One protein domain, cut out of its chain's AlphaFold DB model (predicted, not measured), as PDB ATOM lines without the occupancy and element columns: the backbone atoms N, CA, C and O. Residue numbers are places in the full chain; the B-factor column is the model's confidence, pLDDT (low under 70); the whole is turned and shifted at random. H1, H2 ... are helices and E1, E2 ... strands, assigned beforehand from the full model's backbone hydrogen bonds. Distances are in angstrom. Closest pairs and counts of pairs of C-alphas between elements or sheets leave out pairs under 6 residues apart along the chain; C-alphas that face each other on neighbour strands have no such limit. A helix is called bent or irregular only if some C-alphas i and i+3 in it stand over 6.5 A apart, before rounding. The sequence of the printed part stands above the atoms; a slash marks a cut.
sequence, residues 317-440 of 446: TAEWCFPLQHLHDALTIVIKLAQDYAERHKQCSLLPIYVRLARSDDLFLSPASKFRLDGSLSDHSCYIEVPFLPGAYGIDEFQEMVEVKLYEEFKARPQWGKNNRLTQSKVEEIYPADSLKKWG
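What this domain is: This is residues 317 to 440 of the 446 residues of an uncharacterized protein of Pocillopora damicornis (UniProt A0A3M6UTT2). Two long helices, H1 and H2, lie side by side along one face of a narrow three-stranded sheet, two layers with no named helix on the other face. At one end of this slab the short helix H4 and the long loop 360 to 379 lengthen the body, while H3, also short, lies off to the side of that end, apart from the three strands. The printed part has 124 residues, in the order E1 H1 E2 E3 H2 H3 H4; the sheet, E1 E3 E2, is antiparallel and the class mixed. It is compact, radius of gyration of the C-alphas 14.8 A, but elongated, spanning 47 by 27 by 21 A.

Where its parts are: E1, residues 317 to 323, begins at C-alpha (55.777, 37.567, -28.221). H1, 324 to 345, is 31.5 A long and irregular: C-alphas 325 and 328 are 7.6 A apart. E2 is 354 to 359; E3, 380 to 388, is 26.5 A long. H2, 395 to 410, is 22.2 A long. H3 is 424 to 430; H4, 433 to 439, ends at C-alpha (29.677, 46.347, -28.135).

How they stand to each other: The sheet is only just strongly twisted, up to 4.1 A off its plane. N 320 and O 384 are 3.0 A apart between E1 and E3, N 356 and O 383 2.9 A between E2 and E3, a hairpin. E1, H1 and E2 form a split strand-helix-strand unit, E3 between its parallel strands, with a right-handed crossover. H1 and H2 touch, closest at C-alphas Val 334 and Val 402, 6.3 A, at a shallow tilt of 28 degrees, opposite ways. H3 and H4 are close but not clearly touching. Each O i to N i+4 pair is within hydrogen-bond range in H2, H3 and H4, and 16 of 18 in H1.

The domain as a whole: The printed part has no cut. The links E2 to E3 and H2 to H3 are long. Residues 349 to 350 and 439 to 440 are under pLDDT 70.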
ATOM      1  N   THR A 317      55.959  36.807 -29.455       82.75
ATOM      2  CA  THR A 317      55.777  37.567 -28.221       82.75
ATOM      3  C   THR A 317      54.352  37.435 -27.704       82.75
ATOM      4  O   THR A 317      53.400  37.365 -28.489       82.75
ATOM      5  N   ALA A 318      54.222  37.351 -26.382       90.12
ATOM      6  CA  ALA A 318      52.967  37.496 -25.653       90.12
ATOM      7  C   ALA A 318      53.026  38.802 -24.861       90.12
ATOM      8  O   ALA A 318      54.101  39.191 -24.402       90.12
ATOM      9  N   GLU A 319      51.903  39.496 -24.737       93.50
ATOM     10  CA  GLU A 319      51.833  40.785 -24.051       93.50
ATOM     11  C   GLU A 319      50.521  40.865 -23.273       93.50
ATOM     12  O   GLU A 319      49.472  40.484 -23.798       93.50
ATOM     13  N   TRP A 320      50.579  41.351 -22.033       96.06
ATOM     14  CA  TRP A 320      49.420  41.469 -21.144       96.06
ATOM     15  C   TRP A 320      49.291  42.884 -20.596       96.06
ATOM     16  O   TRP A 320      50.292  43.487 -20.216       96.06
ATOM     17  N   CYS A 321      48.056  43.379 -20.536       95.50
ATOM     18  CA  CYS A 321      47.683  44.721 -20.106       95.50
ATOM     19  C   CYS A 321      46.922  44.701 -18.780       95.50
ATOM     20  O   CYS A 321      45.993  43.910 -18.610       95.50
ATOM     21  N   PHE A 322      47.256  45.601 -17.862       94.50
ATOM     22  CA  PHE A 322      46.575  45.750 -16.572       94.50
ATOM     23  C   PHE A 322      46.819  47.162 -15.992       94.50
ATOM     24  O   PHE A 322      47.632  47.914 -16.541       94.50
ATOM     25  N   PRO A 323      46.084  47.593 -14.943       94.88
ATOM     26  CA  PRO A 323      46.254  48.929 -14.365       94.88
ATOM     27  C   PRO A 323      47.692  49.183 -13.904       94.88
ATOM     28  O   PRO A 323      48.317  48.303 -13.313       94.88
ATOM     29  N   LEU A 324      48.188  50.407 -14.107       93.88
ATOM     30  CA  LEU A 324      49.560  50.798 -13.753       93.88
ATOM     31  C   LEU A 324      49.935  50.489 -12.292       93.88
ATOM     32  O   LEU A 324      51.067  50.103 -12.015       93.88
ATOM     33  N   GLN A 325      48.986  50.625 -11.364       92.94
ATOM     34  CA  GLN A 325      49.205  50.396  -9.931       92.94
ATOM     35  C   GLN A 325      49.696  48.976  -9.592       92.94
ATOM     36  O   GLN A 325      50.312  48.782  -8.552       92.94
ATOM     37  N   HIS A 326      49.465  47.998 -10.475       94.50
ATOM     38  CA  HIS A 326      49.875  46.605 -10.282       94.50
ATOM     39  C   HIS A 326      51.201  46.255 -10.978       94.50
ATOM     40  O   HIS A 326      51.620  45.099 -10.951       94.50
ATOM     41  N   LEU A 327      51.881  47.226 -11.606       94.44
ATOM     42  CA  LEU A 327      53.096  46.985 -12.392       94.44
ATOM     43  C   LEU A 327      54.199  46.281 -11.601       94.44
ATOM     44  O   LEU A 327      54.795  45.330 -12.103       94.44
ATOM     45  N   HIS A 328      54.470  46.739 -10.380       93.75
ATOM     46  CA  HIS A 328      55.550  46.190  -9.564       93.75
ATOM     47  C   HIS A 328      55.315  44.712  -9.218       93.75
ATOM     48  O   HIS A 328      56.193  43.870  -9.433       93.75
ATOM     49  N   ASP A 329      54.111  44.386  -8.745       96.00
ATOM     50  CA  ASP A 329      53.751  43.031  -8.324       96.00
ATOM     51  C   ASP A 329      53.692  42.076  -9.521       96.00
ATOM     52  O   ASP A 329      54.256  40.980  -9.485       96.00
ATOM     53  N   ALA A 330      53.089  42.522 -10.626       96.31
ATOM     54  CA  ALA A 330      53.010  41.750 -11.859       96.31
ATOM     55  C   ALA A 330      54.392  41.463 -12.454       96.31
ATOM     56  O   ALA A 330      54.686  40.322 -12.816       96.31
ATOM     57  N   LEU A 331      55.271  42.467 -12.516       94.62
ATOM     58  CA  LEU A 331      56.632  42.283 -13.016       94.62
ATOM     59  C   LEU A 331      57.427  41.326 -12.123       94.62
ATOM     60  O   LEU A 331      58.148  40.469 -12.632       94.62
ATOM     61  N   THR A 332      57.249  41.418 -10.805       94.38
ATOM     62  CA  THR A 332      57.870  40.498  -9.846       94.38
ATOM     63  C   THR A 332      57.434  39.054 -10.094       94.38
ATOM     64  O   THR A 332      58.279  38.157 -10.103       94.38
ATOM     65  N   ILE A 333      56.143  38.815 -10.345       95.38
ATOM     66  CA  ILE A 333      55.619  37.485 -10.695       95.38
ATOM     67  C   ILE A 333      56.258  36.972 -11.989       95.38
ATOM     68  O   ILE A 333      56.746  35.844 -12.021       95.38
ATOM     69  N   VAL A 334      56.311  37.796 -13.041       94.31
ATOM     70  CA  VAL A 334      56.884  37.396 -14.337       94.31
ATOM     71  C   VAL A 334      58.373  37.061 -14.214       94.31
ATOM     72  O   VAL A 334      58.815  36.052 -14.759       94.31
ATOM     73  N   ILE A 335      59.144  37.863 -13.472       92.19
ATOM     74  CA  ILE A 335      60.576  37.618 -13.248       92.19
ATOM     75  C   ILE A 335      60.791  36.316 -12.471       92.19
ATOM     76  O   ILE A 335      61.619  35.507 -12.884       92.19
ATOM     77  N   LYS A 336      60.028  36.079 -11.395       93.44
ATOM     78  CA  LYS A 336      60.114  34.832 -10.616       93.44
ATOM     79  C   LYS A 336      59.787  33.613 -11.475       93.44
ATOM     80  O   LYS A 336      60.569  32.675 -11.519       93.44
ATOM     81  N   LEU A 337      58.702  33.663 -12.249       92.94
ATOM     82  CA  LEU A 337      58.345  32.576 -13.165       92.94
ATOM     83  C   LEU A 337      59.424  32.335 -14.232       92.94
ATOM     84  O   LEU A 337      59.659  31.190 -14.618       92.94
ATOM     85  N   ALA A 338      60.084  33.392 -14.712       89.81
ATOM     86  CA  ALA A 338      61.180  33.271 -15.671       89.81
ATOM     87  C   ALA A 338      62.430  32.634 -15.039       89.81
ATOM     88  O   ALA A 338      63.092  31.824 -15.692       89.81
ATOM     89  N   GLN A 339      62.734  32.957 -13.777       90.19
ATOM     90  CA  GLN A 339      63.797  32.316 -12.995       90.19
ATOM     91  C   GLN A 339      63.481  30.834 -12.747       90.19
ATOM     92  O   GLN A 339      64.300  29.980 -13.080       90.19
ATOM     93  N   ASP A 340      62.264  30.518 -12.300       89.94
ATOM     94  CA  ASP A 340      61.803  29.142 -12.076       89.94
ATOM     95  C   ASP A 340      61.858  28.306 -13.364       89.94
ATOM     96  O   ASP A 340      62.225  27.129 -13.351       89.94
ATOM     97  N   TYR A 341      61.482  28.896 -14.502       87.88
ATOM     98  CA  TYR A 341      61.603  28.260 -15.813       87.88
ATOM     99  C   TYR A 341      63.073  27.987 -16.166       87.88
ATOM    100  O   TYR A 341      63.419  26.876 -16.581       87.88
ATOM    101  N   ALA A 342      63.953  28.968 -15.948       87.12
ATOM    102  CA  ALA A 342      65.376  28.820 -16.220       87.12
ATOM    103  C   ALA A 342      66.030  27.729 -15.364       87.12
ATOM    104  O   ALA A 342      66.821  26.941 -15.886       87.12
ATOM    105  N   GLU A 343      65.667  27.630 -14.084       89.12
ATOM    106  CA  GLU A 343      66.153  26.591 -13.175       89.12
ATOM    107  C   GLU A 343      65.644  25.198 -13.567       89.12
ATOM    108  O   GLU A 343      66.442  24.264 -13.702       89.12
ATOM    109  N   ARG A 344      64.333  25.055 -13.818       87.06
ATOM    110  CA  ARG A 344      63.705  23.768 -14.170       87.06
ATOM    111  C   ARG A 344      64.232  23.190 -15.479       87.06
ATOM    112  O   ARG A 344      64.470  21.985 -15.567       87.06
ATOM    113  N   HIS A 345      64.423  24.034 -16.489       84.31
ATOM    114  CA  HIS A 345      64.813  23.594 -17.831       84.31
ATOM    115  C   HIS A 345      66.300  23.803 -18.138       84.31
ATOM    116  O   HIS A 345      66.752  23.435 -19.222       84.31
ATOM    117  N   LYS A 346      67.075  24.357 -17.192       82.38
ATOM    118  CA  LYS A 346      68.493  24.727 -17.366       82.38
ATOM    119  C   LYS A 346      68.724  25.606 -18.602       82.38
ATOM    120  O   LYS A 346      69.755  25.495 -19.268       82.38
ATOM    121  N   GLN A 347      67.754  26.462 -18.920       74.88
ATOM    122  CA  GLN A 347      67.754  27.303 -20.111       74.88
ATOM    123  C   GLN A 347      67.260  28.707 -19.771       74.88
ATOM    124  O   GLN A 347      66.094  28.908 -19.449       74.88
ATOM    125  N   CYS A 348      68.130  29.703 -19.917       70.19
ATOM    126  CA  CYS A 348      67.732  31.101 -19.792       70.19
ATOM    127  C   CYS A 348      67.194  31.624 -21.128       70.19
ATOM    128  O   CYS A 348      67.787  31.382 -22.184       70.19
ATOM    129  N   SER A 349      66.107  32.397 -21.083       69.00
ATOM    130  CA  SER A 349      65.737  33.231 -22.224       69.00
ATOM    131  C   SER A 349      66.756  34.365 -22.354       69.00
ATOM    132  O   SER A 349      66.990  35.103 -21.402       69.00
ATOM    133  N   LEU A 350      67.366  34.507 -23.533       66.12
ATOM    134  CA  LEU A 350      68.238  35.641 -23.865       66.12
ATOM    135  C   LEU A 350      67.443  36.860 -24.360       66.12
ATOM    136  O   LEU A 350      68.034  37.862 -24.757       66.12
ATOM    137  N   LEU A 351      66.112  36.757 -24.408       77.25
ATOM    138  CA  LEU A 351      65.245  37.797 -24.942       77.25
ATOM    139  C   LEU A 351      64.755  38.716 -23.808       77.25
ATOM    140  O   LEU A 351      64.370  38.214 -22.750       77.25
ATOM    141  N   PRO A 352      64.752  40.045 -24.011       79.25
ATOM    142  CA  PRO A 352      64.399  41.003 -22.967       79.25
ATOM    143  C   PRO A 352      62.892  41.018 -22.689       79.25
ATOM    144  O   PRO A 352      62.088  40.964 -23.614       79.25
ATOM    145  N   ILE A 353      62.509  41.157 -21.420       85.25
ATOM    146  CA  ILE A 353      61.128  41.476 -21.034       85.25
ATOM    147  C   ILE A 353      60.919  42.973 -21.270       85.25
ATOM    148  O   ILE A 353      61.693  43.786 -20.764       85.25
ATOM    149  N   TYR A 354      59.887  43.350 -22.023       85.81
ATOM    150  CA  TYR A 354      59.560  44.758 -22.244       85.81
ATOM    151  C   TYR A 354      58.431  45.196 -21.322       85.81
ATOM    152  O   TYR A 354      57.434  44.494 -21.169       85.81
ATOM    153  N   VAL A 355      58.566  46.398 -20.771       88.69
ATOM    154  CA  VAL A 355      57.512  47.072 -20.015       88.69
ATOM    155  C   VAL A 355      57.145  48.356 -20.746       88.69
ATOM    156  O   VAL A 355      58.029  49.125 -21.128       88.69
ATOM    157  N   ARG A 356      55.849  48.589 -20.972       87.38
ATOM    158  CA  ARG A 356      55.340  49.800 -21.638       87.38
ATOM    159  C   ARG A 356      54.198  50.417 -20.853       87.38
ATOM    160  O   ARG A 356      53.442  49.712 -20.192       87.38
ATOM    161  N   LEU A 357      54.056  51.731 -20.973       87.88
ATOM    162  CA  LEU A 357      52.965  52.493 -20.370       87.88
ATOM    163  C   LEU A 357      52.081  53.082 -21.464       87.88
ATOM    164  O   LEU A 357      52.592  53.523 -22.492       87.88
ATOM    165  N   ALA A 358      50.774  53.121 -21.236       86.19
ATOM    166  CA  ALA A 358      49.833  53.797 -22.116       86.19
ATOM    167  C   ALA A 358      48.716  54.450 -21.301       86.19
ATOM    168  O   ALA A 358      48.268  53.907 -20.286       86.19
ATOM    169  N   ARG A 359      48.215  55.587 -21.783       88.81
ATOM    170  CA  ARG A 359      46.950  56.135 -21.290       88.81
ATOM    171  C   ARG A 359      45.824  55.160 -21.634       88.81
ATOM    172  O   ARG A 359      45.788  54.623 -22.744       88.81
ATOM    173  N   SER A 360      44.926  54.922 -20.692       91.88
ATOM    174  CA  SER A 360      43.751  54.095 -20.943       91.88
ATOM    175  C   SER A 360      42.811  54.764 -21.947       91.88
ATOM    176  O   SER A 360      42.818  55.987 -22.107       91.88
ATOM    177  N   ASP A 361      42.008  53.955 -22.627       88.50
ATOM    178  CA  ASP A 361      41.079  54.406 -23.659       88.50
ATOM    179  C   ASP A 361      39.619  54.051 -23.341       88.50
ATOM    180  O   ASP A 361      39.314  53.289 -22.421       88.50
ATOM    181  N   ASP A 362      38.707  54.638 -24.112       87.75
ATOM    182  CA  ASP A 362      37.258  54.478 -23.944       87.75
ATOM    183  C   ASP A 362      36.697  53.340 -24.813       87.75
ATOM    184  O   ASP A 362      35.483  53.152 -24.905       87.75
ATOM    185  N   LEU A 363      37.570  52.558 -25.454       84.88
ATOM    186  CA  LEU A 363      37.176  51.453 -26.318       84.88
ATOM    187  C   LEU A 363      36.814  50.239 -25.460       84.88
ATOM    188  O   LEU A 363      37.578  49.832 -24.587       84.88
ATOM    189  N   PHE A 364      35.664  49.613 -25.712       85.19
ATOM    190  CA  PHE A 364      35.153  48.541 -24.846       85.19
ATOM    191  C   PHE A 364      36.016  47.280 -24.811       85.19
ATOM    192  O   PHE A 364      36.156  46.680 -23.752       85.19
ATOM    193  N   LEU A 365      36.607  46.898 -25.945       85.12
ATOM    194  CA  LEU A 365      37.394  45.668 -26.080       85.12
ATOM    195  C   LEU A 365      38.904  45.917 -26.220       85.12
ATOM    196  O   LEU A 365      39.685  44.984 -26.411       85.12
ATOM    197  N   SER A 366      39.356  47.162 -26.069       89.25
ATOM    198  CA  SER A 366      40.791  47.444 -25.999       89.25
ATOM    199  C   SER A 366      41.387  46.848 -24.717       89.25
ATOM    200  O   SER A 366      40.777  46.955 -23.649       89.25
ATOM    201  N   PRO A 367      42.582  46.232 -24.750       90.81
ATOM    202  CA  PRO A 367      43.266  45.816 -23.528       90.81
ATOM    203  C   PRO A 367      43.484  46.991 -22.559       90.81
ATOM    204  O   PRO A 367      43.335  46.821 -21.349       90.81
ATOM    205  N   ALA A 368      43.740  48.196 -23.083       91.81
ATOM    206  CA  ALA A 368      43.875  49.438 -22.314       91.81
ATOM    207  C   ALA A 368      42.538  50.122 -21.977       91.81
ATOM    208  O   ALA A 368      42.542  51.275 -21.551       91.81
ATOM    209  N   SER A 369      41.399  49.443 -22.132       91.44
ATOM    210  CA  SER A 369      40.103  50.023 -21.779       91.44
ATOM    211  C   SER A 369      40.075  50.485 -20.319       91.44
ATOM    212  O   SER A 369      40.424  49.715 -19.410       91.44
ATOM    213  N   LYS A 370      39.625  51.721 -20.080       92.25
ATOM    214  CA  LYS A 370      39.537  52.301 -18.733       92.25
ATOM    215  C   LYS A 370      38.549  51.563 -17.833       92.25
ATOM    216  O   LYS A 370      38.748  51.559 -16.621       92.25
ATOM    217  N   PHE A 371      37.531  50.925 -18.413       91.25
ATOM    218  CA  PHE A 371      36.457  50.244 -17.690       91.25
ATOM    219  C   PHE A 371      36.960  48.946 -17.051       91.25
ATOM    220  O   PHE A 371      37.491  48.078 -17.749       91.25
ATOM    221  N   ARG A 372      36.792  48.793 -15.733       90.38
ATOM    222  CA  ARG A 372      37.188  47.598 -14.968       90.38
ATOM    223  C   ARG A 372      35.968  46.815 -14.483       90.38
ATOM    224  O   ARG A 372      34.852  47.325 -14.471       90.38
ATOM    225  N   LEU A 373      36.182  45.547 -14.128       88.25
ATOM    226  CA  LEU A 373      35.116  44.620 -13.719       88.25
ATOM    227  C   LEU A 373      34.428  45.037 -12.414       88.25
ATOM    228  O   LEU A 373      33.248  44.766 -12.229       88.25
ATOM    229  N   ASP A 374      35.159  45.707 -11.529       85.44
ATOM    230  CA  ASP A 374      34.665  46.251 -10.261       85.44
ATOM    231  C   ASP A 374      33.911  47.586 -10.427       85.44
ATOM    232  O   ASP A 374      33.473  48.179  -9.443       85.44
ATOM    233  N   GLY A 375      33.760  48.074 -11.664       84.62
ATOM    234  CA  GLY A 375      33.157  49.369 -11.977       84.62
ATOM    235  C   GLY A 375      34.099  50.562 -11.798       84.62
ATOM    236  O   GLY A 375      33.704  51.688 -12.102       84.62
ATOM    237  N   SER A 376      35.340  50.342 -11.349       88.06
ATOM    238  CA  SER A 376      36.344  51.398 -11.264       88.06
ATOM    239  C   SER A 376      36.832  51.826 -12.652       88.06
ATOM    240  O   SER A 376      36.724  51.100 -13.650       88.06
ATOM    241  N   LEU A 377      37.377  53.038 -12.709       90.44
ATOM    242  CA  LEU A 377      38.068  53.565 -13.875       90.44
ATOM    243  C   LEU A 377      39.560  53.638 -13.573       90.44
ATOM    244  O   LEU A 377      39.967  53.991 -12.469       90.44
ATOM    245  N   SER A 378      40.375  53.311 -14.569       89.38
ATOM    246  CA  SER A 378      41.826  53.427 -14.475       89.38
ATOM    247  C   SER A 378      42.341  54.234 -15.652       89.38
ATOM    248  O   SER A 378      42.185  53.807 -16.795       89.38
ATOM    249  N   ASP A 379      42.976  55.370 -15.370       89.62
ATOM    250  CA  ASP A 379      43.435  56.321 -16.390       89.62
ATOM    251  C   ASP A 379      44.725  55.894 -17.096       89.62
ATOM    252  O   ASP A 379      44.995  56.331 -18.215       89.62
ATOM    253  N   HIS A 380      45.511  55.017 -16.465       92.50
ATOM    254  CA  HIS A 380      46.783  54.540 -16.996       92.50
ATOM    255  C   HIS A 380      46.868  53.020 -16.918       92.50
ATOM    256  O   HIS A 380      46.659  52.405 -15.869       92.50
ATOM    257  N   SER A 381      47.242  52.426 -18.044       93.06
ATOM    258  CA  SER A 381      47.485  50.999 -18.177       93.06
ATOM    259  C   SER A 381      48.963  50.744 -18.455       93.06
ATOM    260  O   SER A 381      49.669  51.565 -19.047       93.06
ATOM    261  N   CYS A 382      49.446  49.589 -18.019       94.00
ATOM    262  CA  CYS A 382      50.793  49.122 -18.300       94.00
ATOM    263  C   CYS A 382      50.743  47.767 -19.000       94.00
ATOM    264  O   CYS A 382      49.768  47.021 -18.875       94.00
ATOM    265  N   TYR A 383      51.798  47.484 -19.753       94.06
ATOM    266  CA  TYR A 383      51.960  46.271 -20.531       94.06
ATOM    267  C   TYR A 383      53.268  45.591 -20.165       94.06
ATOM    268  O   TYR A 383      54.302  46.258 -20.075       94.06
ATOM    269  N   ILE A 384      53.227  44.270 -20.014       95.19
ATOM    270  CA  ILE A 384      54.420  43.423 -19.947       95.19
ATOM    271  C   ILE A 384      54.423  42.523 -21.177       95.19
ATOM    272  O   ILE A 384      53.512  41.714 -21.351       95.19
ATOM    273  N   GLU A 385      55.446  42.657 -22.020       92.44
ATOM    274  CA  GLU A 385      55.683  41.807 -23.186       92.44
ATOM    275  C   GLU A 385      56.844  40.852 -22.914       92.44
ATOM    276  O   GLU A 385      57.963  41.266 -22.602       92.44
ATOM    277  N   VAL A 386      56.578  39.559 -23.089       90.50
ATOM    278  CA  VAL A 386      57.555  38.487 -22.929       90.50
ATOM    279  C   VAL A 386      57.800  37.829 -24.290       90.50
ATOM    280  O   VAL A 386      56.972  37.045 -24.770       90.50
ATOM    281  N   PRO A 387      58.920  38.151 -24.957       85.62
ATOM    282  CA  PRO A 387      59.336  37.479 -26.178       85.62
ATOM    283  C   PRO A 387      59.889  36.076 -25.902       85.62
ATOM    284  O   PRO A 387      60.523  35.817 -24.880       85.62
ATOM    285  N   PHE A 388      59.689  35.171 -26.855       80.62
ATOM    286  CA  PHE A 388      60.141  33.791 -26.775       80.62
ATOM    287  C   PHE A 388      60.484  33.193 -28.145       80.62
ATOM    288  O   PHE A 388      60.024  33.653 -29.194       80.62
ATOM    289  N   LEU A 389      61.300  32.137 -28.130       79.88
ATOM    290  CA  LEU A 389      61.629  31.349 -29.316       79.88
ATOM    291  C   LEU A 389      60.624  30.192 -29.455       79.88
ATOM    292  O   LEU A 389      60.536  29.361 -28.547       79.88
ATOM    293  N   PRO A 390      59.864  30.104 -30.561       76.06
ATOM    294  CA  PRO A 390      58.978  28.975 -30.822       76.06
ATOM    295  C   PRO A 390      59.762  27.661 -30.847       76.06
ATOM    296  O   PRO A 390      60.828  27.587 -31.455       76.06
ATOM    297  N   GLY A 391      59.224  26.625 -30.200       77.50
ATOM    298  CA  GLY A 391      59.868  25.311 -30.103       77.50
ATOM    299  C   GLY A 391      60.933  25.192 -29.009       77.50
ATOM    300  O   GLY A 391      61.501  24.114 -28.846       77.50
ATOM    301  N   ALA A 392      61.202  26.253 -28.236       81.12
ATOM    302  CA  ALA A 392      62.003  26.129 -27.021       81.12
ATOM    303  C   ALA A 392      61.313  25.191 -26.010       81.12
ATOM    304  O   ALA A 392      60.090  25.191 -25.867       81.12
ATOM    305  N   TYR A 393      62.096  24.371 -25.313       83.31
ATOM    306  CA  TYR A 393      61.558  23.333 -24.437       83.31
ATOM    307  C   TYR A 393      60.784  23.939 -23.256       83.31
ATOM    308  O   TYR A 393      61.305  24.803 -22.559       83.31
ATOM    309  N   GLY A 394      59.539  23.514 -23.029       83.50
ATOM    310  CA  GLY A 394      58.693  24.023 -21.937       83.50
ATOM    311  C   GLY A 394      58.189  25.464 -22.114       83.50
ATOM    312  O   GLY A 394      57.595  26.017 -21.194       83.50
ATOM    313  N   ILE A 395      58.416  26.099 -23.273       85.56
ATOM    314  CA  ILE A 395      58.079  27.519 -23.448       85.56
ATOM    315  C   ILE A 395      56.574  27.786 -23.409       85.56
ATOM    316  O   ILE A 395      56.143  28.804 -22.869       85.56
ATOM    317  N   ASP A 396      55.771  26.864 -23.940       86.38
ATOM    318  CA  ASP A 396      54.318  27.008 -23.953       86.38
ATOM    319  C   ASP A 396      53.743  26.937 -22.533       86.38
ATOM    320  O   ASP A 396      52.877  27.751 -22.212       86.38
ATOM    321  N   GLU A 397      54.275  26.048 -21.684       88.69
ATOM    322  CA  GLU A 397      53.929  25.943 -20.258       88.69
ATOM    323  C   GLU A 397      54.288  27.238 -19.520       88.69
ATOM    324  O   GLU A 397      53.462  27.794 -18.805       88.69
ATOM    325  N   PHE A 398      55.493  27.777 -19.737       90.50
ATOM    326  CA  PHE A 398      55.896  29.050 -19.137       90.50
ATOM    327  C   PHE A 398      54.953  30.198 -19.523       90.50
ATOM    328  O   PHE A 398      54.479  30.934 -18.657       90.50
ATOM    329  N   GLN A 399      54.633  30.326 -20.813       90.62
ATOM    330  CA  GLN A 399      53.709  31.348 -21.310       90.62
ATOM    331  C   GLN A 399      52.296  31.179 -20.736       90.62
ATOM    332  O   GLN A 399      51.619  32.164 -20.451       90.62
ATOM    333  N   GLU A 400      51.838  29.938 -20.568       91.38
ATOM    334  CA  GLU A 400      50.551  29.631 -19.943       91.38
ATOM    335  C   GLU A 400      50.531  30.025 -18.465       91.38
ATOM    336  O   GLU A 400      49.613  30.718 -18.036       91.38
ATOM    337  N   MET A 401      51.573  29.674 -17.711       92.62
ATOM    338  CA  MET A 401      51.692  30.016 -16.292       92.62
ATOM    339  C   MET A 401      51.709  31.529 -16.059       92.62
ATOM    340  O   MET A 401      51.052  32.009 -15.135       92.62
ATOM    341  N   VAL A 402      52.417  32.288 -16.904       94.56
ATOM    342  CA  VAL A 402      52.410  33.757 -16.841       94.56
ATOM    343  C   VAL A 402      51.007  34.304 -17.109       94.56
ATOM    344  O   VAL A 402      50.507  35.103 -16.318       94.56
ATOM    345  N   GLU A 403      50.344  33.856 -18.180       94.19
ATOM    346  CA  GLU A 403      48.995  34.323 -18.516       94.19
ATOM    347  C   GLU A 403      47.980  33.997 -17.411       94.19
ATOM    348  O   GLU A 403      47.172  34.854 -17.057       94.19
ATOM    349  N   VAL A 404      48.026  32.783 -16.850       94.25
ATOM    350  CA  VAL A 404      47.145  32.355 -15.753       94.25
ATOM    351  C   VAL A 404      47.390  33.203 -14.512       94.25
ATOM    352  O   VAL A 404      46.436  33.753 -13.971       94.25
ATOM    353  N   LYS A 405      48.647  33.394 -14.089       95.69
ATOM    354  CA  LYS A 405      48.949  34.161 -12.874       95.69
ATOM    355  C   LYS A 405      48.573  35.632 -12.987       95.69
ATOM    356  O   LYS A 405      47.971  36.177 -12.067       95.69
ATOM    357  N   LEU A 406      48.864  36.268 -14.120       95.44
ATOM    358  CA  LEU A 406      48.474  37.662 -14.337       95.44
ATOM    359  C   LEU A 406      46.948  37.827 -14.444       95.44
ATOM    360  O   LEU A 406      46.401  38.846 -14.015       95.44
ATOM    361  N   TYR A 407      46.245  36.829 -14.985       93.31
ATOM    362  CA  TYR A 407      44.783  36.804 -15.012       93.31
ATOM    363  C   TYR A 407      44.168  36.608 -13.616       93.31
ATOM    364  O   TYR A 407      43.236  37.327 -13.244       93.31
ATOM    365  N   GLU A 408      44.670  35.651 -12.835       93.62
ATOM    366  CA  GLU A 408      44.182  35.351 -11.486       93.62
ATOM    367  C   GLU A 408      44.287  36.584 -10.583       93.62
ATOM    368  O   GLU A 408      43.264  37.029 -10.058       93.62
ATOM    369  N   GLU A 409      45.483  37.175 -10.505       94.38
ATOM    370  CA  GLU A 409      45.816  38.254  -9.567       94.38
ATOM    371  C   GLU A 409      45.308  39.632 -10.019       94.38
ATOM    372  O   GLU A 409      44.783  40.398  -9.215       94.38
ATOM    373  N   PHE A 410      45.431  39.960 -11.312       93.62
ATOM    374  CA  PHE A 410      45.201  41.331 -11.805       93.62
ATOM    375  C   PHE A 410      44.122  41.439 -12.878       93.62
ATOM    376  O   PHE A 410      43.891  42.532 -13.401       93.62
ATOM    377  N   LYS A 411      43.491  40.317 -13.253       93.12
ATOM    378  CA  LYS A 411      42.554  40.246 -14.390       93.12
ATOM    379  C   LYS A 411      43.179  40.841 -15.655       93.12
ATOM    380  O   LYS A 411      42.537  41.575 -16.408       93.12
ATOM    381  N   ALA A 412      44.465  40.545 -15.861       94.31
ATOM    382  CA  ALA A 412      45.231  41.068 -16.978       94.31
ATOM    383  C   ALA A 412      44.627  40.643 -18.322       94.31
ATOM    384  O   ALA A 412      44.219  39.497 -18.513       94.31
ATOM    385  N   ARG A 413      44.601  41.581 -19.268       94.56
ATOM    386  CA  ARG A 413      44.040  41.410 -20.609       94.56
ATOM    387  C   ARG A 413      45.162  41.113 -21.603       94.56
ATOM    388  O   ARG A 413      46.003  41.985 -21.822       94.56
ATOM    389  N   PRO A 414      45.207  39.920 -22.212       93.00
ATOM    390  CA  PRO A 414      46.152  39.624 -23.281       93.00
ATOM    391  C   PRO A 414      45.954  40.559 -24.480       93.00
ATOM    392  O   PRO A 414      44.827  40.925 -24.819       93.00
ATOM    393  N   GLN A 415      47.039  40.924 -25.159       90.00
ATOM    394  CA  GLN A 415      46.956  41.731 -26.370       90.00
ATOM    395  C   GLN A 415      46.482  40.888 -27.564       90.00
ATOM    396  O   GLN A 415      47.038  39.832 -27.881       90.00
ATOM    397  N   TRP A 416      45.479  41.397 -28.282       86.75
ATOM    398  CA  TRP A 416      44.793  40.688 -29.363       86.75
ATOM    399  C   TRP A 416      45.692  40.273 -30.524       86.75
ATOM    400  O   TRP A 416      45.485  39.207 -31.096       86.75
ATOM    401  N   GLY A 417      46.692  41.088 -30.875       79.00
ATOM    402  CA  GLY A 417      47.634  40.800 -31.965       79.00
ATOM    403  C   GLY A 417      48.786  39.859 -31.585       79.00
ATOM    404  O   GLY A 417      49.578  39.466 -32.445       79.00
ATOM    405  N   LYS A 418      48.921  39.509 -30.303       84.88
ATOM    406  CA  LYS A 418      50.052  38.745 -29.757       84.88
ATOM    407  C   LYS A 418      49.666  37.302 -29.490       84.88
ATOM    408  O   LYS A 418      48.520  36.902 -29.686       84.88
ATOM    409  N   ASN A 419      50.643  36.504 -29.073       85.38
ATOM    410  CA  ASN A 419      50.378  35.142 -28.646       85.38
ATOM    411  C   ASN A 419      49.521  35.177 -27.373       85.38
ATOM    412  O   ASN A 419      49.971  35.680 -26.348       85.38
ATOM    413  N   ASN A 420      48.290  34.677 -27.459       86.81
ATOM    414  CA  ASN A 420      47.344  34.617 -26.349       86.81
ATOM    415  C   ASN A 420      46.481  33.354 -26.454       86.81
ATOM    416  O   ASN A 420      46.400  32.739 -27.522       86.81
ATOM    417  N   ARG A 421      45.840  32.978 -25.344       83.94
ATOM    418  CA  ARG A 421      44.908  31.841 -25.265       83.94
ATOM    419  C   ARG A 421      43.486  32.299 -24.930       83.94
ATOM    420  O   ARG A 421      42.787  31.648 -24.155       83.94
ATOM    421  N   LEU A 422      43.073  33.444 -25.475       82.12
ATOM    422  CA  LEU A 422      41.724  33.958 -25.264       82.12
ATOM    423  C   LEU A 422      40.683  33.005 -25.861       82.12
ATOM    424  O   LEU A 422      40.835  32.510 -26.976       82.12
ATOM    425  N   THR A 423      39.630  32.774 -25.088       82.25
ATOM    426  CA  THR A 423      38.397  32.087 -25.480       82.25
ATOM    427  C   THR A 423      37.228  33.009 -25.163       82.25
ATOM    428  O   THR A 423      37.385  33.909 -24.331       82.25
ATOM    429  N   GLN A 424      36.055  32.757 -25.745       78.25
ATOM    430  CA  GLN A 424      34.812  33.426 -25.362       78.25
ATOM    431  C   GLN A 424      34.658  33.607 -23.842       78.25
ATOM    432  O   GLN A 424      34.584  34.739 -23.370       78.25
ATOM    433  N   SER A 425      34.667  32.508 -23.074       83.75
ATOM    434  CA  SER A 425      34.472  32.540 -21.610       83.75
ATOM    435  C   SER A 425      35.466  33.481 -20.937       83.75
ATOM    436  O   SER A 425      35.100  34.316 -20.118       83.75
ATOM    437  N   LYS A 426      36.737  33.417 -21.349       85.50
ATOM    438  CA  LYS A 426      37.788  34.251 -20.765       85.50
ATOM    439  C   LYS A 426      37.592  35.733 -21.090       85.50
ATOM    440  O   LYS A 426      37.932  36.580 -20.271       85.50
ATOM    441  N   VAL A 427      37.046  36.059 -22.262       86.19
ATOM    442  CA  VAL A 427      36.712  37.440 -22.644       86.19
ATOM    443  C   VAL A 427      35.535  37.967 -21.821       86.19
ATOM    444  O   VAL A 427      35.612  39.092 -21.329       86.19
ATOM    445  N   GLU A 428      34.503  37.148 -21.604       86.62
ATOM    446  CA  GLU A 428      33.370  37.475 -20.720       86.62
ATOM    447  C   GLU A 428      33.812  37.704 -19.268       86.62
ATOM    448  O   GLU A 428      33.233  38.528 -18.563       86.62
ATOM    449  N   GLU A 429      34.873  37.022 -18.835       89.31
ATOM    450  CA  GLU A 429      35.431  37.145 -17.488       89.31
ATOM    451  C   GLU A 429      36.341  38.373 -17.286       89.31
ATOM    452  O   GLU A 429      36.454  38.846 -16.157       89.31
ATOM    453  N   ILE A 430      37.009  38.898 -18.328       90.81
ATOM    454  CA  ILE A 430      37.981  40.019 -18.212       90.81
ATOM    455  C   ILE A 430      37.441  41.386 -18.664       90.81
ATOM    456  O   ILE A 430      38.068  42.424 -18.394       90.81
ATOM    457  N   TYR A 431      36.301  41.411 -19.356       89.56
ATOM    458  CA  TYR A 431      35.641  42.635 -19.810       89.56
ATOM    459  C   TYR A 431      34.286  42.831 -19.119       89.56
ATOM    460  O   TYR A 431      33.531  41.874 -18.976       89.56
ATOM    461  N   PRO A 432      33.935  44.066 -18.703       89.81
ATOM    462  CA  PRO A 432      32.644  44.325 -18.072       89.81
ATOM    463  C   PRO A 432      31.468  43.938 -18.976       89.81
ATOM    464  O   PRO A 432      31.452  44.278 -20.162       89.81
ATOM    465  N   ALA A 433      30.442  43.307 -18.402       86.19
ATOM    466  CA  ALA A 433      29.250  42.882 -19.140       86.19
ATOM    467  C   ALA A 433      28.558  44.048 -19.870       86.19
ATOM    468  O   ALA A 433      28.080  43.880 -20.989       86.19
ATOM    469  N   ASP A 434      28.561  45.250 -19.286       84.94
ATOM    470  CA  ASP A 434      28.026  46.450 -19.936       84.94
ATOM    471  C   ASP A 434      28.843  46.867 -21.162       84.94
ATOM    472  O   ASP A 434      28.270  47.293 -22.163       84.94
ATOM    473  N   SER A 435      30.171  46.732 -21.109       82.12
ATOM    474  CA  SER A 435      31.055  46.987 -22.251       82.12
ATOM    475  C   SER A 435      30.791  45.982 -23.373       82.12
ATOM    476  O   SER A 435      30.660  46.382 -24.527       82.12
ATOM    477  N   LEU A 436      30.619  44.701 -23.035       80.38
ATOM    478  CA  LEU A 436      30.279  43.644 -23.996       80.38
ATOM    479  C   LEU A 436      28.883  43.841 -24.601       80.38
ATOM    480  O   LEU A 436      28.701  43.735 -25.811       80.38
ATOM    481  N   LYS A 437      27.897  44.211 -23.780       79.44
ATOM    482  CA  LYS A 437      26.530  44.487 -24.234       79.44
ATOM    483  C   LYS A 437      26.469  45.704 -25.152       79.44
ATOM    484  O   LYS A 437      25.771  45.662 -26.159       79.44
ATOM    485  N   LYS A 438      27.183  46.783 -24.813       74.94
ATOM    486  CA  LYS A 438      27.269  47.987 -25.655       74.94
ATOM    487  C   LYS A 438      28.045  47.734 -26.945       74.94
ATOM    488  O   LYS A 438      27.732  48.358 -27.950       74.94
ATOM    489  N   TRP A 439      29.008  46.813 -26.926       67.56
ATOM    490  CA  TRP A 439      29.677  46.347 -28.135       67.56
ATOM    491  C   TRP A 439      28.719  45.606 -29.088       67.56
ATOM    492  O   TRP A 439      28.912  45.644 -30.295       67.56
ATOM    493  N   GLY A 440      27.640  44.997 -28.588       55.97
ATOM    494  CA  GLY A 440      26.517  44.557 -29.426       55.97
ATOM    495  C   GLY A 440      26.754  43.285 -30.247       55.97
ATOM    496  O   GLY A 440      25.851  42.855 -30.962       55.97
TER     497      GLY A 440